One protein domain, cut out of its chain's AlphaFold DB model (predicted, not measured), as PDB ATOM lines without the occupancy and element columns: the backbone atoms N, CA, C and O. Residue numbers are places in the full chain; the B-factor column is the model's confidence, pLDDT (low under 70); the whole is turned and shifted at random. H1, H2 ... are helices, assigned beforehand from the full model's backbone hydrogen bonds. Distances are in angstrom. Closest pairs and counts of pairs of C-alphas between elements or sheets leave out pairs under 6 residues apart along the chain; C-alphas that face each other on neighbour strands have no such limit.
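Overview. This is residues 6 to 155 of the 231 residues of an uncharacterized protein of Herbaspirillum sp. GW103 (UniProt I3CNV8). A rod: H2 runs beside part of the hairpin of H5 and H6, H1 packs on H6, and H3 and H4 form a head. The printed part, 150 residues with six named helices, is all helix. It is only just extended, close to loose: radius of gyration of the C-alphas 22.6 A, spans 78 by 28 by 23 A.

Arrangement. H1, residues 6 to 9, touches H6, residues 120 to 154, closest C-alphas Leu 9 and Lys 135, 6.7 A. H2, residues 17 to 43, H5, residues 79 to 116, and H6 form an up-and-down bundle, each running against the one before. H3, residues 46 to 60, touches H4, residues 69 to 76, about perpendicular at 88 degrees. In H4 every O i to N i+4 pair is within hydrogen-bond range.

Along the chain. H5 runs 53.3 A from first to last C-alpha. C-alpha 6 is at (-49.324, -20.743, -26.561), C-alpha 154 at (-42.869, -35.230, -2.805).

Size, cuts and confidence. The printed part has no cut; residues 109 to 132 fall under pLDDT 70.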
ATOM      1  N   TRP A   6     -48.519 -19.544 -26.346       62.34
ATOM      2  CA  TRP A   6     -49.324 -20.743 -26.561       62.34
ATOM      3  C   TRP A   6     -49.314 -21.249 -28.008       62.34
ATOM      4  O   TRP A   6     -49.260 -22.455 -28.218       62.34
ATOM      5  N   GLY A   7     -49.299 -20.362 -29.005       67.00
ATOM      6  CA  GLY A   7     -49.203 -20.741 -30.420       67.00
ATOM      7  C   GLY A   7     -47.809 -21.233 -30.820       67.00
ATOM      8  O   GLY A   7     -47.673 -22.048 -31.729       67.00
ATOM      9  N   PHE A   8     -46.761 -20.788 -30.120       65.75
ATOM     10  CA  PHE A   8     -45.421 -21.353 -30.291       65.75
ATOM     11  C   PHE A   8     -45.296 -22.716 -29.610       65.75
ATOM     12  O   PHE A   8     -44.696 -23.628 -30.179       65.75
ATOM     13  N   LEU A   9     -45.864 -22.858 -28.410       64.12
ATOM     14  CA  LEU A   9     -45.772 -24.091 -27.644       64.12
ATOM     15  C   LEU A   9     -46.610 -25.202 -28.266       64.12
ATOM     16  O   LEU A   9     -46.076 -26.286 -28.414       64.12
ATOM     17  N   LEU A  10     -47.856 -24.969 -28.678       66.94
ATOM     18  CA  LEU A  10     -48.720 -26.041 -29.179       66.94
ATOM     19  C   LEU A  10     -48.126 -26.754 -30.413       66.94
ATOM     20  O   LEU A  10     -47.563 -26.093 -31.295       66.94
ATOM     21  N   PRO A  11     -48.236 -28.098 -30.497       65.75
ATOM     22  CA  PRO A  11     -47.733 -28.826 -31.647       65.75
ATOM     23  C   PRO A  11     -48.611 -28.478 -32.852       65.75
ATOM     24  O   PRO A  11     -49.831 -28.636 -32.826       65.75
ATOM     25  N   GLN A  12     -47.984 -27.965 -33.905       66.75
ATOM     26  CA  GLN A  12     -48.673 -27.519 -35.110       66.75
ATOM     27  C   GLN A  12     -48.775 -28.684 -36.094       66.75
ATOM     28  O   GLN A  12     -47.773 -29.294 -36.460       66.75
ATOM     29  N   TRP A  13     -50.000 -29.024 -36.488       61.81
ATOM     30  CA  TRP A  13     -50.239 -30.044 -37.502       61.81
ATOM     31  C   TRP A  13     -50.178 -29.389 -38.883       61.81
ATOM     32  O   TRP A  13     -51.144 -28.760 -39.305       61.81
ATOM     33  N   ASP A  14     -49.043 -29.507 -39.572       61.62
ATOM     34  CA  ASP A  14     -48.861 -28.961 -40.928       61.62
ATOM     35  C   ASP A  14     -49.100 -30.002 -42.042       61.62
ATOM     36  O   ASP A  14     -48.906 -29.708 -43.217       61.62
ATOM     37  N   GLY A  15     -49.515 -31.228 -41.695       61.25
ATOM     38  CA  GLY A  15     -49.700 -32.327 -42.652       61.25
ATOM     39  C   GLY A  15     -48.396 -32.912 -43.214       61.25
ATOM     40  O   GLY A  15     -48.452 -33.860 -43.997       61.25
ATOM     41  N   SER A  16     -47.229 -32.402 -42.807       63.94
ATOM     42  CA  SER A  16     -45.923 -32.958 -43.157       63.94
ATOM     43  C   SER A  16     -45.523 -34.097 -42.212       63.94
ATOM     44  O   SER A  16     -45.981 -34.202 -41.069       63.94
ATOM     45  N   ALA A  17     -44.583 -34.937 -42.660       61.97
ATOM     46  CA  ALA A  17     -43.983 -35.985 -41.833       61.97
ATOM     47  C   ALA A  17     -43.337 -35.435 -40.539       61.97
ATOM     48  O   ALA A  17     -43.232 -36.148 -39.538       61.97
ATOM     49  N   TYR A  18     -42.939 -34.158 -40.523       66.31
ATOM     50  CA  TYR A  18     -42.331 -33.511 -39.362       66.31
ATOM     51  C   TYR A  18     -43.359 -33.106 -38.298       66.31
ATOM     52  O   TYR A  18     -43.061 -33.234 -37.108       66.31
ATOM     53  N   GLY A  19     -44.564 -32.688 -38.701       68.88
ATOM     54  CA  GLY A  19     -45.672 -32.414 -37.780       68.88
ATOM     55  C   GLY A  19     -46.128 -33.675 -37.036       68.88
ATOM     56  O   GLY A  19     -46.343 -33.642 -35.822       68.88
ATOM     57  N   GLY A  20     -46.165 -34.819 -37.729       73.44
ATOM     58  CA  GLY A  20     -46.457 -36.119 -37.114       73.44
ATOM     59  C   GLY A  20     -45.421 -36.528 -36.058       73.44
ATOM     60  O   GLY A  20     -45.783 -36.970 -34.966       73.44
ATOM     61  N   LEU A  21     -44.130 -36.315 -36.339       74.44
ATOM     62  CA  LEU A  21     -43.051 -36.612 -35.392       74.44
ATOM     63  C   LEU A  21     -43.108 -35.720 -34.140       74.44
ATOM     64  O   LEU A  21     -42.889 -36.208 -33.031       74.44
ATOM     65  N   GLN A  22     -43.426 -34.431 -34.297       76.31
ATOM     66  CA  GLN A  22     -43.597 -33.508 -33.168       76.31
ATOM     67  C   GLN A  22     -44.727 -33.951 -32.238       76.31
ATOM     68  O   GLN A  22     -44.545 -33.966 -31.021       76.31
ATOM     69  N   TRP A  23     -45.867 -34.354 -32.802       81.75
ATOM     70  CA  TRP A  23     -46.996 -34.871 -32.029       81.75
ATOM     71  C   TRP A  23     -46.665 -36.172 -31.304       81.75
ATOM     72  O   TRP A  23     -47.002 -36.310 -30.130       81.75
ATOM     73  N   LEU A  24     -45.962 -37.096 -31.962       82.81
ATOM     74  CA  LEU A  24     -45.515 -38.336 -31.330       82.81
ATOM     75  C   LEU A  24     -44.594 -38.050 -30.137       82.81
ATOM     76  O   LEU A  24     -44.778 -38.626 -29.065       82.81
ATOM     77  N   PHE A  25     -43.644 -37.125 -30.292       81.06
ATOM     78  CA  PHE A  25     -42.725 -36.748 -29.218       81.06
ATOM     79  C   PHE A  25     -43.443 -36.022 -28.072       81.06
ATOM     80  O   PHE A  25     -43.210 -36.328 -26.904       81.06
ATOM     81  N   ALA A  26     -44.358 -35.103 -28.393       83.12
ATOM     82  CA  ALA A  26     -45.171 -34.397 -27.407       83.12
ATOM     83  C   ALA A  26     -46.068 -35.361 -26.616       83.12
ATOM     84  O   ALA A  26     -46.135 -35.268 -25.390       83.12
ATOM     85  N   LEU A  27     -46.703 -36.325 -27.290       88.06
ATOM     86  CA  LEU A  27     -47.538 -37.342 -26.653       88.06
ATOM     87  C   LEU A  27     -46.703 -38.276 -25.776       88.06
ATOM     88  O   LEU A  27     -47.094 -38.554 -24.646       88.06
ATOM     89  N   LEU A  28     -45.531 -38.707 -26.245       88.38
ATOM     90  CA  LEU A  28     -44.615 -39.525 -25.450       88.38
ATOM     91  C   LEU A  28     -44.162 -38.788 -24.181       88.38
ATOM     92  O   LEU A  28     -44.219 -39.358 -23.092       88.38
ATOM     93  N   LEU A  29     -43.775 -37.512 -24.292       87.81
ATOM     94  CA  LEU A  29     -43.414 -36.688 -23.135       87.81
ATOM     95  C   LEU A  29     -44.593 -36.512 -22.173       87.81
ATOM     96  O   LEU A  29     -44.416 -36.668 -20.966       87.81
ATOM     97  N   LEU A  30     -45.793 -36.244 -22.694       89.44
ATOM     98  CA  LEU A  30     -47.014 -36.125 -21.897       89.44
ATOM     99  C   LEU A  30     -47.294 -37.417 -21.117       89.44
ATOM    100  O   LEU A  30     -47.539 -37.374 -19.911       89.44
ATOM    101  N   VAL A  31     -47.208 -38.569 -21.789       90.44
ATOM    102  CA  VAL A  31     -47.379 -39.883 -21.162       90.44
ATOM    103  C   VAL A  31     -46.373 -40.052 -20.032       90.44
ATOM    104  O   VAL A  31     -46.778 -40.395 -18.927       90.44
ATOM    105  N   VAL A  32     -45.089 -39.756 -20.243       88.12
ATOM    106  CA  VAL A  32     -44.073 -39.895 -19.187       88.12
ATOM    107  C   VAL A  32     -44.339 -38.948 -18.012       88.12
ATOM    108  O   VAL A  32     -44.264 -39.378 -16.858       88.12
ATOM    109  N   VAL A  33     -44.706 -37.693 -18.283       89.00
ATOM    110  CA  VAL A  33     -45.021 -36.686 -17.254       89.00
ATOM    111  C   VAL A  33     -46.241 -37.077 -16.415       89.00
ATOM    112  O   VAL A  33     -46.294 -36.722 -15.244       89.00
ATOM    113  N   ILE A  34     -47.197 -37.832 -16.962       89.44
ATOM    114  CA  ILE A  34     -48.397 -38.277 -16.233       89.44
ATOM    115  C   ILE A  34     -48.174 -39.636 -15.556       89.44
ATOM    116  O   ILE A  34     -48.447 -39.815 -14.367       89.44
ATOM    117  N   VAL A  35     -47.670 -40.612 -16.309       89.25
ATOM    118  CA  VAL A  35     -47.543 -42.011 -15.888       89.25
ATOM    119  C   VAL A  35     -46.502 -42.153 -14.784       89.25
ATOM    120  O   VAL A  35     -46.767 -42.826 -13.787       89.25
ATOM    121  N   LEU A  36     -45.348 -41.489 -14.890       87.38
ATOM    122  CA  LEU A  36     -44.273 -41.655 -13.912       87.38
ATOM    123  C   LEU A  36     -44.671 -41.163 -12.502       87.38
ATOM    124  O   LEU A  36     -44.499 -41.936 -11.557       87.38
ATOM    125  N   PRO A  37     -45.282 -39.972 -12.322       86.25
ATOM    126  CA  PRO A  37     -45.855 -39.570 -11.037       86.25
ATOM    127  C   PRO A  37     -46.929 -40.515 -10.500       86.25
ATOM    128  O   PRO A  37     -46.954 -40.780  -9.296       86.25
ATOM    129  N   LEU A  38     -47.802 -41.045 -11.365       87.06
ATOM    130  CA  LEU A  38     -48.852 -41.986 -10.961       87.06
ATOM    131  C   LEU A  38     -48.266 -43.306 -10.445       87.06
ATOM    132  O   LEU A  38     -48.704 -43.799  -9.402       87.06
ATOM    133  N   LEU A  39     -47.265 -43.867 -11.134       85.94
ATOM    134  CA  LEU A  39     -46.573 -45.066 -10.657       85.94
ATOM    135  C   LEU A  39     -45.851 -44.799  -9.337       85.94
ATOM    136  O   LEU A  39     -45.902 -45.645  -8.447       85.94
ATOM    137  N   LEU A  40     -45.224 -43.630  -9.184       85.69
ATOM    138  CA  LEU A  40     -44.581 -43.241  -7.929       85.69
ATOM    139  C   LEU A  40     -45.589 -43.165  -6.782       85.69
ATOM    140  O   LEU A  40     -45.384 -43.784  -5.745       85.69
ATOM    141  N   ALA A  41     -46.718 -42.484  -6.987       83.56
ATOM    142  CA  ALA A  41     -47.763 -42.350  -5.973       83.56
ATOM    143  C   ALA A  41     -48.386 -43.702  -5.571       83.56
ATOM    144  O   ALA A  41     -48.850 -43.872  -4.437       83.56
ATOM    145  N   ARG A  42     -48.404 -44.672  -6.492       83.06
ATOM    146  CA  ARG A  42     -48.882 -46.035  -6.230       83.06
ATOM    147  C   ARG A  42     -47.840 -46.898  -5.514       83.06
ATOM    148  O   ARG A  42     -48.192 -47.567  -4.543       83.06
ATOM    149  N   ASN A  43     -46.578 -46.852  -5.944       80.75
ATOM    150  CA  ASN A  43     -45.551 -47.801  -5.500       80.75
ATOM    151  C   ASN A  43     -44.660 -47.298  -4.358       80.75
ATOM    152  O   ASN A  43     -44.157 -48.131  -3.607       80.75
ATOM    153  N   ALA A  44     -44.498 -45.985  -4.167       80.69
ATOM    154  CA  ALA A  44     -43.697 -45.402  -3.083       80.69
ATOM    155  C   ALA A  44     -44.453 -45.439  -1.742       80.69
ATOM    156  O   ALA A  44     -44.840 -44.411  -1.183       80.69
ATOM    157  N   ARG A  45     -44.739 -46.654  -1.261       84.69
ATOM    158  CA  ARG A  45     -45.476 -46.926  -0.022       84.69
ATOM    159  C   ARG A  45     -44.700 -47.907   0.860       84.69
ATOM    160  O   ARG A  45     -44.096 -48.837   0.321       84.69
ATOM    161  N   PRO A  46     -44.821 -47.796   2.197       82.44
ATOM    162  CA  PRO A  46     -44.122 -48.676   3.135       82.44
ATOM    163  C   PRO A  46     -44.452 -50.161   2.952       82.44
ATOM    164  O   PRO A  46     -43.584 -50.996   3.164       82.44
ATOM    165  N   LEU A  47     -45.660 -50.500   2.483       84.06
ATOM    166  CA  LEU A  47     -46.049 -51.887   2.191       84.06
ATOM    167  C   LEU A  47     -45.169 -52.529   1.106       84.06
ATOM    168  O   LEU A  47     -44.707 -53.656   1.262       84.06
ATOM    169  N   HIS A  48     -44.894 -51.803   0.018       86.00
ATOM    170  CA  HIS A  48     -44.047 -52.308  -1.065       86.00
ATOM    171  C   HIS A  48     -42.579 -52.372  -0.644       86.00
ATOM    172  O   HIS A  48     -41.872 -53.304  -1.024       86.00
ATOM    173  N   TRP A  49     -42.132 -51.410   0.167       87.25
ATOM    174  CA  TRP A  49     -40.791 -51.423   0.745       87.25
ATOM    175  C   TRP A  49     -40.597 -52.630   1.668       87.25
ATOM    176  O   TRP A  49     -39.601 -53.339   1.562       87.25
ATOM    177  N   GLN A  50     -41.586 -52.939   2.506       86.19
ATOM    178  CA  GLN A  50     -41.548 -54.106   3.383       86.19
ATOM    179  C   GLN A  50     -41.550 -55.426   2.601       86.19
ATOM    180  O   GLN A  50     -40.756 -56.309   2.912       86.19
ATOM    181  N   ALA A  51     -42.378 -55.552   1.559       85.88
ATOM    182  CA  ALA A  51     -42.391 -56.744   0.706       85.88
ATOM    183  C   ALA A  51     -41.038 -56.968   0.005       85.88
ATOM    184  O   ALA A  51     -40.546 -58.092  -0.082       85.88
ATOM    185  N   ARG A  52     -40.401 -55.886  -0.461       85.38
ATOM    186  CA  ARG A  52     -39.064 -55.930  -1.073       85.38
ATOM    187  C   ARG A  52     -37.988 -56.281  -0.051       85.38
ATOM    188  O   ARG A  52     -37.118 -57.082  -0.366       85.38
ATOM    189  N   LEU A  53     -38.073 -55.728   1.157       84.44
ATOM    190  CA  LEU A  53     -37.179 -56.069   2.259       84.44
ATOM    191  C   LEU A  53     -37.273 -57.557   2.617       84.44
ATOM    192  O   LEU A  53     -36.242 -58.212   2.690       84.44
ATOM    193  N   ALA A  54     -38.488 -58.097   2.760       84.19
ATOM    194  CA  ALA A  54     -38.710 -59.517   3.036       84.19
ATOM    195  C   ALA A  54     -38.130 -60.419   1.931       84.19
ATOM    196  O   ALA A  54     -37.510 -61.440   2.217       84.19
ATOM    197  N   GLY A  55     -38.258 -60.008   0.665       82.38
ATOM    198  CA  GLY A  55     -37.622 -60.705  -0.453       82.38
ATOM    199  C   GLY A  55     -36.086 -60.666  -0.431       82.38
ATOM    200  O   GLY A  55     -35.458 -61.571  -0.968       82.38
ATOM    201  N   LEU A  56     -35.475 -59.644   0.181       80.38
ATOM    202  CA  LEU A  56     -34.017 -59.502   0.295       80.38
ATOM    203  C   LEU A  56     -33.436 -60.263   1.493       80.38
ATOM    204  O   LEU A  56     -32.327 -60.780   1.399       80.38
ATOM    205  N   THR A  57     -34.159 -60.320   2.612       76.19
ATOM    206  CA  THR A  57     -33.713 -61.006   3.835       76.19
ATOM    207  C   THR A  57     -34.059 -62.499   3.852       76.19
ATOM    208  O   THR A  57     -33.469 -63.254   4.628       76.19
ATOM    209  N   GLY A  58     -34.972 -62.943   2.979       69.81
ATOM    210  CA  GLY A  58     -35.409 -64.336   2.879       69.81
ATOM    211  C   GLY A  58     -36.013 -64.873   4.184       69.81
ATOM    212  O   GLY A  58     -36.359 -64.116   5.088       69.81
ATOM    213  N   GLU A  59     -36.090 -66.201   4.310       59.91
ATOM    214  CA  GLU A  59     -36.642 -66.906   5.487       59.91
ATOM    215  C   GLU A  59     -35.924 -66.560   6.806       59.91
ATOM    216  O   GLU A  59     -36.509 -66.648   7.880       59.91
ATOM    217  N   ARG A  60     -34.644 -66.161   6.745       61.06
ATOM    218  CA  ARG A  60     -33.836 -65.875   7.944       61.06
ATOM    219  C   ARG A  60     -34.092 -64.488   8.525       61.06
ATOM    220  O   ARG A  60     -33.683 -64.247   9.655       61.06
ATOM    221  N   GLY A  61     -34.701 -63.569   7.771       64.06
ATOM    222  CA  GLY A  61     -35.050 -62.226   8.254       64.06
ATOM    223  C   GLY A  61     -33.866 -61.343   8.688       64.06
ATOM    224  O   GLY A  61     -34.086 -60.239   9.180       64.06
ATOM    225  N   LEU A  62     -32.623 -61.796   8.511       64.44
ATOM    226  CA  LEU A  62     -31.427 -61.150   9.046       64.44
ATOM    227  C   LEU A  62     -30.813 -60.196   8.022       64.44
ATOM    228  O   LEU A  62     -30.386 -60.595   6.939       64.44
ATOM    229  N   LEU A  63     -30.741 -58.922   8.403       74.94
ATOM    230  CA  LEU A  63     -29.952 -57.915   7.706       74.94
ATOM    231  C   LEU A  63     -28.478 -58.058   8.108       74.94
ATOM    232  O   LEU A  63     -28.194 -58.242   9.294       74.94
ATOM    233  N   PRO A  64     -27.523 -57.945   7.167       74.38
ATOM    234  CA  PRO A  64     -26.110 -57.895   7.516       74.38
ATOM    235  C   PRO A  64     -25.840 -56.758   8.516       74.38
ATOM    236  O   PRO A  64     -26.333 -55.645   8.306       74.38
ATOM    237  N   PRO A  65     -25.028 -56.982   9.565       68.12
ATOM    238  CA  PRO A  65     -24.792 -55.996  10.625       68.12
ATOM    239  C   PRO A  65     -24.090 -54.718  10.135       68.12
ATOM    240  O   PRO A  65     -24.129 -53.695  10.806       68.12
ATOM    241  N   THR A  66     -23.473 -54.751   8.950       74.56
ATOM    242  CA  THR A  66     -22.799 -53.606   8.319       74.56
ATOM    243  C   THR A  66     -23.706 -52.794   7.389       74.56
ATOM    244  O   THR A  66     -23.220 -51.896   6.704       74.56
ATOM    245  N   THR A  67     -24.998 -53.121   7.294       79.62
ATOM    246  CA  THR A  67     -25.900 -52.471   6.330       79.62
ATOM    247  C   THR A  67     -26.192 -51.036   6.754       79.62
ATOM    248  O   THR A  67     -26.806 -50.800   7.794       79.62
ATOM    249  N   THR A  68     -25.796 -50.067   5.930       83.88
ATOM    250  CA  THR A  68     -26.120 -48.656   6.175       83.88
ATOM    251  C   THR A  68     -27.563 -48.337   5.753       83.88
ATOM    252  O   THR A  68     -28.110 -49.000   4.861       83.88
ATOM    253  N   PRO A  69     -28.214 -47.321   6.353       82.75
ATOM    254  CA  PRO A  69     -29.569 -46.921   5.965       82.75
ATOM    255  C   PRO A  69     -29.677 -46.541   4.481       82.75
ATOM    256  O   PRO A  69     -30.703 -46.808   3.853       82.75
ATOM    257  N   GLU A  70     -28.618 -45.988   3.890       84.81
ATOM    258  CA  GLU A  70     -28.556 -45.646   2.469       84.81
ATOM    259  C   GLU A  70     -28.521 -46.896   1.587       84.81
ATOM    260  O   GLU A  70     -29.275 -46.977   0.614       84.81
ATOM    261  N   GLN A  71     -27.699 -47.890   1.942       84.44
ATOM    262  CA  GLN A  71     -27.635 -49.164   1.220       84.44
ATOM    263  C   GLN A  71     -28.982 -49.890   1.272       84.44
ATOM    264  O   GLN A  71     -29.466 -50.374   0.246       84.44
ATOM    265  N   LEU A  72     -29.632 -49.896   2.439       84.56
ATOM    266  CA  LEU A  72     -30.955 -50.488   2.608       84.56
ATOM    267  C   LEU A  72     -32.018 -49.753   1.778       84.56
ATOM    268  O   LEU A  72     -32.802 -50.383   1.069       84.56
ATOM    269  N   SER A  73     -32.006 -48.419   1.809       85.69
ATOM    270  CA  SER A  73     -32.923 -47.582   1.029       85.69
ATOM    271  C   SER A  73     -32.771 -47.813  -0.472       85.69
ATOM    272  O   SER A  73     -33.773 -47.920  -1.183       85.69
ATOM    273  N   GLN A  74     -31.540 -47.950  -0.968       84.94
ATOM    274  CA  GLN A  74     -31.295 -48.272  -2.374       84.94
ATOM    275  C   GLN A  74     -31.741 -49.693  -2.739       84.94
ATOM    276  O   GLN A  74     -32.328 -49.887  -3.804       84.94
ATOM    277  N   ALA A  75     -31.513 -50.676  -1.866       84.44
ATOM    278  CA  ALA A  75     -31.901 -52.064  -2.112       84.44
ATOM    279  C   ALA A  75     -33.430 -52.243  -2.161       84.44
ATOM    280  O   ALA A  75     -33.966 -52.961  -3.009       84.44
ATOM    281  N   VAL A  76     -34.143 -51.540  -1.279       86.69
ATOM    282  CA  VAL A  76     -35.603 -51.624  -1.141       86.69
ATOM    283  C   VAL A  76     -36.343 -50.754  -2.172       86.69
ATOM    284  O   VAL A  76     -37.539 -50.954  -2.409       86.69
ATOM    285  N   ALA A  77     -35.635 -49.844  -2.850       85.44
ATOM    286  CA  ALA A  77     -36.195 -48.967  -3.871       85.44
ATOM    287  C   ALA A  77     -36.997 -49.744  -4.930       85.44
ATOM    288  O   ALA A  77     -36.550 -50.754  -5.496       85.44
ATOM    289  N   THR A  78     -38.203 -49.260  -5.222       85.69
ATOM    290  CA  THR A  78     -39.055 -49.860  -6.258       85.69
ATOM    291  C   THR A  78     -38.567 -49.460  -7.654       85.69
ATOM    292  O   THR A  78     -37.904 -48.439  -7.831       85.69
ATOM    293  N   ALA A  79     -38.882 -50.256  -8.681       84.19
ATOM    294  CA  ALA A  79     -38.458 -49.943 -10.050       84.19
ATOM    295  C   ALA A  79     -38.886 -48.529 -10.512       84.19
ATOM    296  O   ALA A  79     -38.036 -47.820 -11.050       84.19
ATOM    297  N   PRO A  80     -40.125 -48.053 -10.253       81.94
ATOM    298  CA  PRO A  80     -40.518 -46.690 -10.612       81.94
ATOM    299  C   PRO A  80     -39.731 -45.608  -9.873       81.94
ATOM    300  O   PRO A  80     -39.438 -44.581 -10.469       81.94
ATOM    301  N   GLU A  81     -39.345 -45.833  -8.612       84.62
ATOM    302  CA  GLU A  81     -38.486 -44.903  -7.862       84.62
ATOM    303  C   GLU A  81     -37.093 -44.789  -8.488       84.62
ATOM    304  O   GLU A  81     -36.552 -43.690  -8.594       84.62
ATOM    305  N   ARG A  82     -36.528 -45.909  -8.958       85.12
ATOM    306  CA  ARG A  82     -35.235 -45.911  -9.661       85.12
ATOM    307  C   ARG A  82     -35.321 -45.165 -10.989       85.12
ATOM    308  O   ARG A  82     -34.459 -44.347 -11.290       85.12
ATOM    309  N   TRP A  83     -36.379 -45.414 -11.762       84.06
ATOM    310  CA  TRP A  83     -36.614 -44.695 -13.014       84.06
ATOM    311  C   TRP A  83     -36.872 -43.209 -12.773       84.06
ATOM    312  O   TRP A  83     -36.318 -42.387 -13.489       84.06
ATOM    313  N   ALA A  84     -37.627 -42.845 -11.738       85.00
ATOM    314  CA  ALA A  84     -37.869 -41.454 -11.367       85.00
ATOM    315  C   ALA A  84     -36.586 -40.666 -11.092       85.00
ATOM    316  O   ALA A  84     -36.502 -39.505 -11.481       85.00
ATOM    317  N   ALA A  85     -35.566 -41.289 -10.501       83.56
ATOM    318  CA  ALA A  85     -34.294 -40.616 -10.250       83.56
ATOM    319  C   ALA A  85     -33.555 -40.208 -11.544       83.56
ATOM    320  O   ALA A  85     -32.893 -39.173 -11.571       83.56
ATOM    321  N   VAL A  86     -33.682 -40.997 -12.619       86.25
ATOM    322  CA  VAL A  86     -32.872 -40.850 -13.846       86.25
ATOM    323  C   VAL A  86     -33.672 -40.263 -15.021       86.25
ATOM    324  O   VAL A  86     -33.131 -39.512 -15.832       86.25
ATOM    325  N   MET A  87     -34.974 -40.551 -15.097       85.94
ATOM    326  CA  MET A  87     -35.864 -40.180 -16.207       85.94
ATOM    327  C   MET A  87     -35.882 -38.682 -16.543       85.94
ATOM    328  O   MET A  87     -35.779 -38.368 -17.727       85.94
ATOM    329  N   PRO A  88     -35.960 -37.739 -15.580       86.38
ATOM    330  CA  PRO A  88     -35.918 -36.315 -15.909       86.38
ATOM    331  C   PRO A  88     -34.639 -35.934 -16.668       86.38
ATOM    332  O   PRO A  88     -34.700 -35.213 -17.661       86.38
ATOM    333  N   GLY A  89     -33.487 -36.457 -16.240       87.44
ATOM    334  CA  GLY A  89     -32.209 -36.200 -16.906       87.44
ATOM    335  C   GLY A  89     -32.161 -36.780 -18.321       87.44
ATOM    336  O   GLY A  89     -31.687 -36.115 -19.239       87.44
ATOM    337  N   LEU A  90     -32.712 -37.982 -18.521       90.19
ATOM    338  CA  LEU A  90     -32.804 -38.600 -19.848       90.19
ATOM    339  C   LEU A  90     -33.713 -37.812 -20.791       90.19
ATOM    340  O   LEU A  90     -33.352 -37.633 -21.949       90.19
ATOM    341  N   ILE A  91     -34.852 -37.309 -20.306       88.44
ATOM    342  CA  ILE A  91     -35.757 -36.453 -21.091       88.44
ATOM    343  C   ILE A  91     -35.023 -35.198 -21.566       88.44
ATOM    344  O   ILE A  91     -35.110 -34.844 -22.741       88.44
ATOM    345  N   LEU A  92     -34.275 -34.553 -20.667       88.88
ATOM    346  CA  LEU A  92     -33.503 -33.359 -20.998       88.88
ATOM    347  C   LEU A  92     -32.414 -33.660 -22.037       88.88
ATOM    348  O   LEU A  92     -32.262 -32.927 -23.015       88.88
ATOM    349  N   MET A  93     -31.691 -34.767 -21.858       89.56
ATOM    350  CA  MET A  93     -30.663 -35.214 -22.798       89.56
ATOM    351  C   MET A  93     -31.253 -35.546 -24.175       89.56
ATOM    352  O   MET A  93     -30.705 -35.113 -25.188       89.56
ATOM    353  N   LEU A  94     -32.384 -36.258 -24.230       85.56
ATOM    354  CA  LEU A  94     -33.089 -36.559 -25.480       85.56
ATOM    355  C   LEU A  94     -33.571 -35.288 -26.181       85.56
ATOM    356  O   LEU A  94     -33.501 -35.197 -27.403       85.56
ATOM    357  N   GLY A  95     -34.052 -34.311 -25.418       83.81
ATOM    358  CA  GLY A  95     -34.458 -33.012 -25.939       83.81
ATOM    359  C   GLY A  95     -33.326 -32.241 -26.601       83.81
ATOM    360  O   GLY A  95     -33.463 -31.736 -27.719       83.81
ATOM    361  N   LEU A  96     -32.177 -32.200 -25.927       86.00
ATOM    362  CA  LEU A  96     -30.967 -31.588 -26.458       86.00
ATOM    363  C   LEU A  96     -30.477 -32.328 -27.715       86.00
ATOM    364  O   LEU A  96     -30.194 -31.695 -28.731       86.00
ATOM    365  N   LEU A  97     -30.459 -33.665 -27.683       85.25
ATOM    366  CA  LEU A  97     -30.113 -34.495 -28.840       85.25
ATOM    367  C   LEU A  97     -31.063 -34.244 -30.020       85.25
ATOM    368  O   LEU A  97     -30.607 -34.066 -31.147       85.25
ATOM    369  N   GLY A  98     -32.370 -34.162 -29.765       78.12
ATOM    370  CA  GLY A  98     -33.375 -33.845 -30.781       78.12
ATOM    371  C   GLY A  98     -33.154 -32.475 -31.422       78.12
ATOM    372  O   GLY A  98     -33.380 -32.312 -32.620       78.12
ATOM    373  N   THR A  99     -32.631 -31.517 -30.655       79.06
ATOM    374  CA  THR A  99     -32.241 -30.197 -31.171       79.06
ATOM    375  C   THR A  99     -31.037 -30.306 -32.101       79.06
ATOM    376  O   THR A  99     -31.086 -29.786 -33.212       79.06
ATOM    377  N   PHE A 100     -29.984 -31.022 -31.695       81.44
ATOM    378  CA  PHE A 100     -28.782 -31.205 -32.516       81.44
ATOM    379  C   PHE A 100     -29.065 -31.966 -33.814       81.44
ATOM    380  O   PHE A 100     -28.642 -31.533 -34.884       81.44
ATOM    381  N   VAL A 101     -29.836 -33.054 -33.741       75.75
ATOM    382  CA  VAL A 101     -30.269 -33.814 -34.925       75.75
ATOM    383  C   VAL A 101     -31.155 -32.949 -35.823       75.75
ATOM    384  O   VAL A 101     -30.979 -32.928 -37.040       75.75
ATOM    385  N   GLY A 102     -32.084 -32.193 -35.230       72.12
ATOM    386  CA  GLY A 102     -32.956 -31.276 -35.959       72.12
ATOM    387  C   GLY A 102     -32.187 -30.191 -36.709       72.12
ATOM    388  O   GLY A 102     -32.514 -29.905 -37.861       72.12
ATOM    389  N   LEU A 103     -31.150 -29.632 -36.085       74.19
ATOM    390  CA  LEU A 103     -30.295 -28.616 -36.689       74.19
ATOM    391  C   LEU A 103     -29.419 -29.202 -37.806       74.19
ATOM    392  O   LEU A 103     -29.308 -28.590 -38.863       74.19
ATOM    393  N   GLY A 104     -28.862 -30.403 -37.616       74.19
ATOM    394  CA  GLY A 104     -28.072 -31.095 -38.641       74.19
ATOM    395  C   GLY A 104     -28.871 -31.372 -39.920       74.19
ATOM    396  O   GLY A 104     -28.413 -31.052 -41.013       74.19
ATOM    397  N   LEU A 105     -30.102 -31.876 -39.780       71.19
ATOM    398  CA  LEU A 105     -31.002 -32.105 -40.918       71.19
ATOM    399  C   LEU A 105     -31.411 -30.799 -41.614       71.19
ATOM    400  O   LEU A 105     -31.478 -30.755 -42.841       71.19
ATOM    401  N   ALA A 106     -31.669 -29.737 -40.841       70.06
ATOM    402  CA  ALA A 106     -31.991 -28.425 -41.394       70.06
ATOM    403  C   ALA A 106     -30.810 -27.860 -42.197       70.06
ATOM    404  O   ALA A 106     -31.003 -27.426 -43.327       70.06
ATOM    405  N   LEU A 107     -29.586 -27.931 -41.663       70.81
ATOM    406  CA  LEU A 107     -28.385 -27.473 -42.362       70.81
ATOM    407  C   LEU A 107     -28.177 -28.215 -43.687       70.81
ATOM    408  O   LEU A 107     -27.974 -27.553 -44.703       70.81
ATOM    409  N   THR A 108     -28.315 -29.546 -43.715       70.50
ATOM    410  CA  THR A 108     -28.232 -30.335 -44.959       70.50
ATOM    411  C   THR A 108     -29.278 -29.903 -45.988       70.50
ATOM    412  O   THR A 108     -28.914 -29.573 -47.112       70.50
ATOM    413  N   ALA A 109     -30.553 -29.808 -45.600       67.12
ATOM    414  CA  ALA A 109     -31.616 -29.385 -46.516       67.12
ATOM    415  C   ALA A 109     -31.375 -27.971 -47.072       67.12
ATOM    416  O   ALA A 109     -31.706 -27.662 -48.215       67.12
ATOM    417  N   THR A 110     -30.781 -27.096 -46.262       65.25
ATOM    418  CA  THR A 110     -30.502 -25.718 -46.667       65.25
ATOM    419  C   THR A 110     -29.256 -25.608 -47.533       65.25
ATOM    420  O   THR A 110     -29.254 -24.785 -48.440       65.25
ATOM    421  N   ALA A 111     -28.245 -26.460 -47.333       65.75
ATOM    422  CA  ALA A 111     -27.097 -26.573 -48.229       65.75
ATOM    423  C   ALA A 111     -27.533 -27.021 -49.634       65.75
ATOM    424  O   ALA A 111     -27.092 -26.431 -50.620       65.75
ATOM    425  N   ASP A 112     -28.469 -27.972 -49.720       65.44
ATOM    426  CA  ASP A 112     -29.040 -28.420 -50.994       65.44
ATOM    427  C   ASP A 112     -29.779 -27.276 -51.713       65.44
ATOM    428  O   ASP A 112     -29.526 -27.018 -52.891       65.44
ATOM    429  N   ILE A 113     -30.622 -26.512 -51.003       65.31
ATOM    430  CA  ILE A 113     -31.357 -25.367 -51.576       65.31
ATOM    431  C   ILE A 113     -30.406 -24.229 -51.985       65.31
ATOM    432  O   ILE A 113     -30.567 -23.643 -53.057       65.31
ATOM    433  N   LEU A 114     -29.403 -23.924 -51.157       61.97
ATOM    434  CA  LEU A 114     -28.433 -22.857 -51.416       61.97
ATOM    435  C   LEU A 114     -27.508 -23.197 -52.596       61.97
ATOM    436  O   LEU A 114     -27.089 -22.293 -53.316       61.97
ATOM    437  N   SER A 115     -27.232 -24.488 -52.819       61.69
ATOM    438  CA  SER A 115     -26.513 -24.974 -54.004       61.69
ATOM    439  C   SER A 115     -27.343 -24.866 -55.290       61.69
ATOM    440  O   SER A 115     -26.781 -24.677 -56.368       61.69
ATOM    441  N   ALA A 116     -28.675 -24.946 -55.176       60.25
ATOM    442  CA  ALA A 116     -29.590 -24.981 -56.310       60.25
ATOM    443  C   ALA A 116     -30.058 -23.589 -56.769       60.25
ATOM    444  O   ALA A 116     -30.254 -23.401 -57.966       60.25
ATOM    445  N   GLN A 117     -30.229 -22.613 -55.867       57.12
ATOM    446  CA  GLN A 117     -30.552 -21.219 -56.209       57.12
ATOM    447  C   GLN A 117     -30.298 -20.288 -55.009       57.12
ATOM    448  O   GLN A 117     -30.913 -20.422 -53.951       57.12
ATOM    449  N   ALA A 118     -29.427 -19.291 -55.187       54.66
ATOM    450  CA  ALA A 118     -29.149 -18.244 -54.203       54.66
ATOM    451  C   ALA A 118     -30.342 -17.273 -54.080       54.66
ATOM    452  O   ALA A 118     -30.332 -16.182 -54.646       54.66
ATOM    453  N   ALA A 119     -31.398 -17.679 -53.372       59.25
ATOM    454  CA  ALA A 119     -32.595 -16.867 -53.165       59.25
ATOM    455  C   ALA A 119     -32.843 -16.567 -51.672       59.25
ATOM    456  O   ALA A 119     -32.640 -17.437 -50.822       59.25
ATOM    457  N   PRO A 120     -33.375 -15.375 -51.330       60.47
ATOM    458  CA  PRO A 120     -33.698 -14.979 -49.951       60.47
ATOM    459  C   PRO A 120     -34.737 -15.886 -49.258       60.47
ATOM    460  O   PRO A 120     -34.819 -15.899 -48.031       60.47
ATOM    461  N   GLY A 121     -35.493 -16.692 -50.015       60.59
ATOM    462  CA  GLY A 121     -36.414 -17.700 -49.474       60.59
ATOM    463  C   GLY A 121     -35.718 -18.870 -48.765       60.59
ATOM    464  O   GLY A 121     -36.292 -19.441 -47.839       60.59
ATOM    465  N   ALA A 122     -34.464 -19.174 -49.123       62.12
ATOM    466  CA  ALA A 122     -33.680 -20.213 -48.454       62.12
ATOM    467  C   ALA A 122     -33.442 -19.858 -46.977       62.12
ATOM    468  O   ALA A 122     -33.600 -20.707 -46.107       62.12
ATOM    469  N   LEU A 123     -33.164 -18.586 -46.672       63.25
ATOM    470  CA  LEU A 123     -32.948 -18.119 -45.301       63.25
ATOM    471  C   LEU A 123     -34.227 -18.200 -44.448       63.25
ATOM    472  O   LEU A 123     -34.166 -18.571 -43.278       63.25
ATOM    473  N   ALA A 124     -35.393 -17.900 -45.028       65.44
ATOM    474  CA  ALA A 124     -36.675 -18.034 -44.336       65.44
ATOM    475  C   ALA A 124     -37.001 -19.505 -44.015       65.44
ATOM    476  O   ALA A 124     -37.431 -19.807 -42.902       65.44
ATOM    477  N   ALA A 125     -36.718 -20.420 -44.949       65.56
ATOM    478  CA  ALA A 125     -36.874 -21.858 -44.738       65.56
ATOM    479  C   ALA A 125     -35.909 -22.403 -43.668       65.56
ATOM    480  O   ALA A 125     -36.322 -23.209 -42.835       65.56
ATOM    481  N   VAL A 126     -34.656 -21.916 -43.628       67.00
ATOM    482  CA  VAL A 126     -33.693 -22.220 -42.549       67.00
ATOM    483  C   VAL A 126     -34.278 -21.815 -41.194       67.00
ATOM    484  O   VAL A 126     -34.315 -22.620 -40.268       67.00
ATOM    485  N   ILE A 127     -34.747 -20.569 -41.068       69.56
ATOM    486  CA  ILE A 127     -35.232 -20.013 -39.796       69.56
ATOM    487  C   ILE A 127     -36.474 -20.761 -39.295       69.56
ATOM    488  O   ILE A 127     -36.565 -21.060 -38.101       69.56
ATOM    489  N   ASP A 128     -37.405 -21.104 -40.184       67.56
ATOM    490  CA  ASP A 128     -38.615 -21.842 -39.811       67.56
ATOM    491  C   ASP A 128     -38.305 -23.304 -39.433       67.56
ATOM    492  O   ASP A 128     -38.772 -23.817 -38.406       67.56
ATOM    493  N   ALA A 129     -37.396 -23.948 -40.177       65.19
ATOM    494  CA  ALA A 129     -36.877 -25.266 -39.830       65.19
ATOM    495  C   ALA A 129     -36.193 -25.246 -38.452       65.19
ATOM    496  O   ALA A 129     -36.502 -26.099 -37.618       65.19
ATOM    497  N   LEU A 130     -35.353 -24.248 -38.156       66.50
ATOM    498  CA  LEU A 130     -34.731 -24.081 -36.836       66.50
ATOM    499  C   LEU A 130     -35.779 -23.889 -35.726       66.50
ATOM    500  O   LEU A 130     -35.701 -24.546 -34.685       66.50
ATOM    501  N   GLY A 131     -36.785 -23.038 -35.952       67.81
ATOM    502  CA  GLY A 131     -37.841 -22.755 -34.977       67.81
ATOM    503  C   GLY A 131     -38.661 -23.995 -34.605       67.81
ATOM    504  O   GLY A 131     -38.901 -24.253 -33.422       67.81
ATOM    505  N   SER A 132     -39.038 -24.811 -35.592       66.06
ATOM    506  CA  SER A 132     -39.812 -26.044 -35.381       66.06
ATOM    507  C   SER A 132     -39.048 -27.123 -34.591       66.06
ATOM    508  O   SER A 132     -39.654 -27.899 -33.846       66.06
ATOM    509  N   LYS A 133     -37.713 -27.165 -34.700       71.38
ATOM    510  CA  LYS A 133     -36.857 -28.115 -33.967       71.38
ATOM    511  C   LYS A 133     -36.547 -27.633 -32.552       71.38
ATOM    512  O   LYS A 133     -36.472 -28.450 -31.635       71.38
ATOM    513  N   PHE A 134     -36.489 -26.316 -32.345       75.12
ATOM    514  CA  PHE A 134     -36.361 -25.717 -31.015       75.12
ATOM    515  C   PHE A 134     -37.595 -25.969 -30.131       75.12
ATOM    516  O   PHE A 134     -37.471 -26.081 -28.911       75.12
ATOM    517  N   LYS A 135     -38.786 -26.142 -30.731       76.06
ATOM    518  CA  LYS A 135     -40.003 -26.527 -29.994       76.06
ATOM    519  C   LYS A 135     -39.805 -27.852 -29.252       76.06
ATOM    520  O   LYS A 135     -40.046 -27.900 -28.054       76.06
ATOM    521  N   ILE A 136     -39.279 -28.898 -29.892       75.69
ATOM    522  CA  ILE A 136     -39.052 -30.207 -29.239       75.69
ATOM    523  C   ILE A 136     -38.162 -30.060 -27.990       75.69
ATOM    524  O   ILE A 136     -38.465 -30.623 -26.933       75.69
ATOM    525  N   ALA A 137     -37.120 -29.231 -28.082       81.50
ATOM    526  CA  ALA A 137     -36.261 -28.873 -26.956       81.50
ATOM    527  C   ALA A 137     -37.049 -28.187 -25.832       81.50
ATOM    528  O   ALA A 137     -36.960 -28.588 -24.671       81.50
ATOM    529  N   ALA A 138     -37.875 -27.194 -26.169       83.06
ATOM    530  CA  ALA A 138     -38.688 -26.468 -25.199       83.06
ATOM    531  C   ALA A 138     -39.665 -27.393 -24.453       83.06
ATOM    532  O   ALA A 138     -39.780 -27.308 -23.231       83.06
ATOM    533  N   TRP A 139     -40.304 -28.330 -25.159       84.00
ATOM    534  CA  TRP A 139     -41.187 -29.332 -24.553       84.00
ATOM    535  C   TRP A 139     -40.435 -30.274 -23.613       84.00
ATOM    536  O   TRP A 139     -40.912 -30.555 -22.515       84.00
ATOM    537  N   SER A 140     -39.245 -30.731 -24.009       85.81
ATOM    538  CA  SER A 140     -38.411 -31.586 -23.158       85.81
ATOM    539  C   SER A 140     -37.946 -30.865 -21.888       85.81
ATOM    540  O   SER A 140     -37.988 -31.443 -20.804       85.81
ATOM    541  N   MET A 141     -37.576 -29.586 -22.002       88.25
ATOM    542  CA  MET A 141     -37.147 -28.759 -20.877       88.25
ATOM    543  C   MET A 141     -38.317 -28.488 -19.929       88.25
ATOM    544  O   MET A 141     -38.174 -28.599 -18.713       88.25
ATOM    545  N   LEU A 142     -39.498 -28.190 -20.477       88.62
ATOM    546  CA  LEU A 142     -40.713 -28.005 -19.690       88.62
ATOM    547  C   LEU A 142     -41.100 -29.296 -18.953       88.62
ATOM    548  O   LEU A 142     -41.351 -29.264 -17.749       88.62
ATOM    549  N   ALA A 143     -41.083 -30.437 -19.646       88.69
ATOM    550  CA  ALA A 143     -41.334 -31.748 -19.051       88.69
ATOM    551  C   ALA A 143     -40.324 -32.066 -17.939       88.69
ATOM    552  O   ALA A 143     -40.721 -32.491 -16.854       88.69
ATOM    553  N   PHE A 144     -39.034 -31.802 -18.172       91.25
ATOM    554  CA  PHE A 144     -37.982 -31.934 -17.167       91.25
ATOM    555  C   PHE A 144     -38.281 -31.098 -15.919       91.25
ATOM    556  O   PHE A 144     -38.249 -31.636 -14.812       91.25
ATOM    557  N   LEU A 145     -38.610 -29.813 -16.080       90.88
ATOM    558  CA  LEU A 145     -38.888 -28.913 -14.960       90.88
ATOM    559  C   LEU A 145     -40.111 -29.358 -14.155       90.88
ATOM    560  O   LEU A 145     -40.036 -29.423 -12.927       90.88
ATOM    561  N   ILE A 146     -41.210 -29.708 -14.828       90.00
ATOM    562  CA  ILE A 146     -42.434 -30.194 -14.173       90.00
ATOM    563  C   ILE A 146     -42.126 -31.453 -13.361       90.00
ATOM    564  O   ILE A 146     -42.450 -31.537 -12.175       90.00
ATOM    565  N   LEU A 147     -41.459 -32.419 -13.989       88.38
ATOM    566  CA  LEU A 147     -41.189 -33.719 -13.394       88.38
ATOM    567  C   LEU A 147     -40.190 -33.609 -12.232       88.38
ATOM    568  O   LEU A 147     -40.421 -34.169 -11.158       88.38
ATOM    569  N   LYS A 148     -39.120 -32.824 -12.406       88.81
ATOM    570  CA  LYS A 148     -38.122 -32.551 -11.365       88.81
ATOM    571  C   LYS A 148     -38.735 -31.806 -10.181       88.81
ATOM    572  O   LYS A 148     -38.448 -32.164  -9.038       88.81
ATOM    573  N   SER A 149     -39.589 -30.816 -10.439       88.69
ATOM    574  CA  SER A 149     -40.297 -30.068  -9.394       88.69
ATOM    575  C   SER A 149     -41.223 -30.989  -8.596       88.69
ATOM    576  O   SER A 149     -41.106 -31.068  -7.372       88.69
ATOM    577  N   TRP A 150     -42.047 -31.794  -9.279       87.62
ATOM    578  CA  TRP A 150     -42.936 -32.762  -8.630       87.62
ATOM    579  C   TRP A 150     -42.185 -33.748  -7.728       87.62
ATOM    580  O   TRP A 150     -42.580 -33.984  -6.585       87.62
ATOM    581  N   MET A 151     -41.081 -34.315  -8.224       83.81
ATOM    582  CA  MET A 151     -40.265 -35.265  -7.461       83.81
ATOM    583  C   MET A 151     -39.607 -34.622  -6.239       83.81
ATOM    584  O   MET A 151     -39.560 -35.242  -5.178       83.81
ATOM    585  N   THR A 152     -39.140 -33.380  -6.378       83.81
ATOM    586  CA  THR A 152     -38.506 -32.633  -5.281       83.81
ATOM    587  C   THR A 152     -39.519 -32.318  -4.180       83.81
ATOM    588  O   THR A 152     -39.221 -32.501  -3.004       83.81
ATOM    589  N   LEU A 153     -40.743 -31.930  -4.550       82.06
ATOM    590  CA  LEU A 153     -41.812 -31.606  -3.599       82.06
ATOM    591  C   LEU A 153     -42.324 -32.823  -2.816       82.06
ATOM    592  O   LEU A 153     -42.741 -32.693  -1.669       82.06
ATOM    593  N   ARG A 154     -42.316 -34.013  -3.421       78.00
ATOM    594  CA  ARG A 154     -42.869 -35.230  -2.805       78.00
ATOM    595  C   ARG A 154     -41.904 -35.978  -1.875       78.00
ATOM    596  O   ARG A 154     -42.347 -36.926  -1.233       78.00
ATOM    597  N   ALA A 155     -40.624 -35.592  -1.817       76.50
ATOM    598  CA  ALA A 155     -39.596 -36.096  -0.892       76.50
ATOM    599  C   ALA A 155     -39.610 -37.626  -0.627       76.50
ATOM    600  O   ALA A 155     -39.293 -38.088   0.469       76.50
TER     601      ALA A 155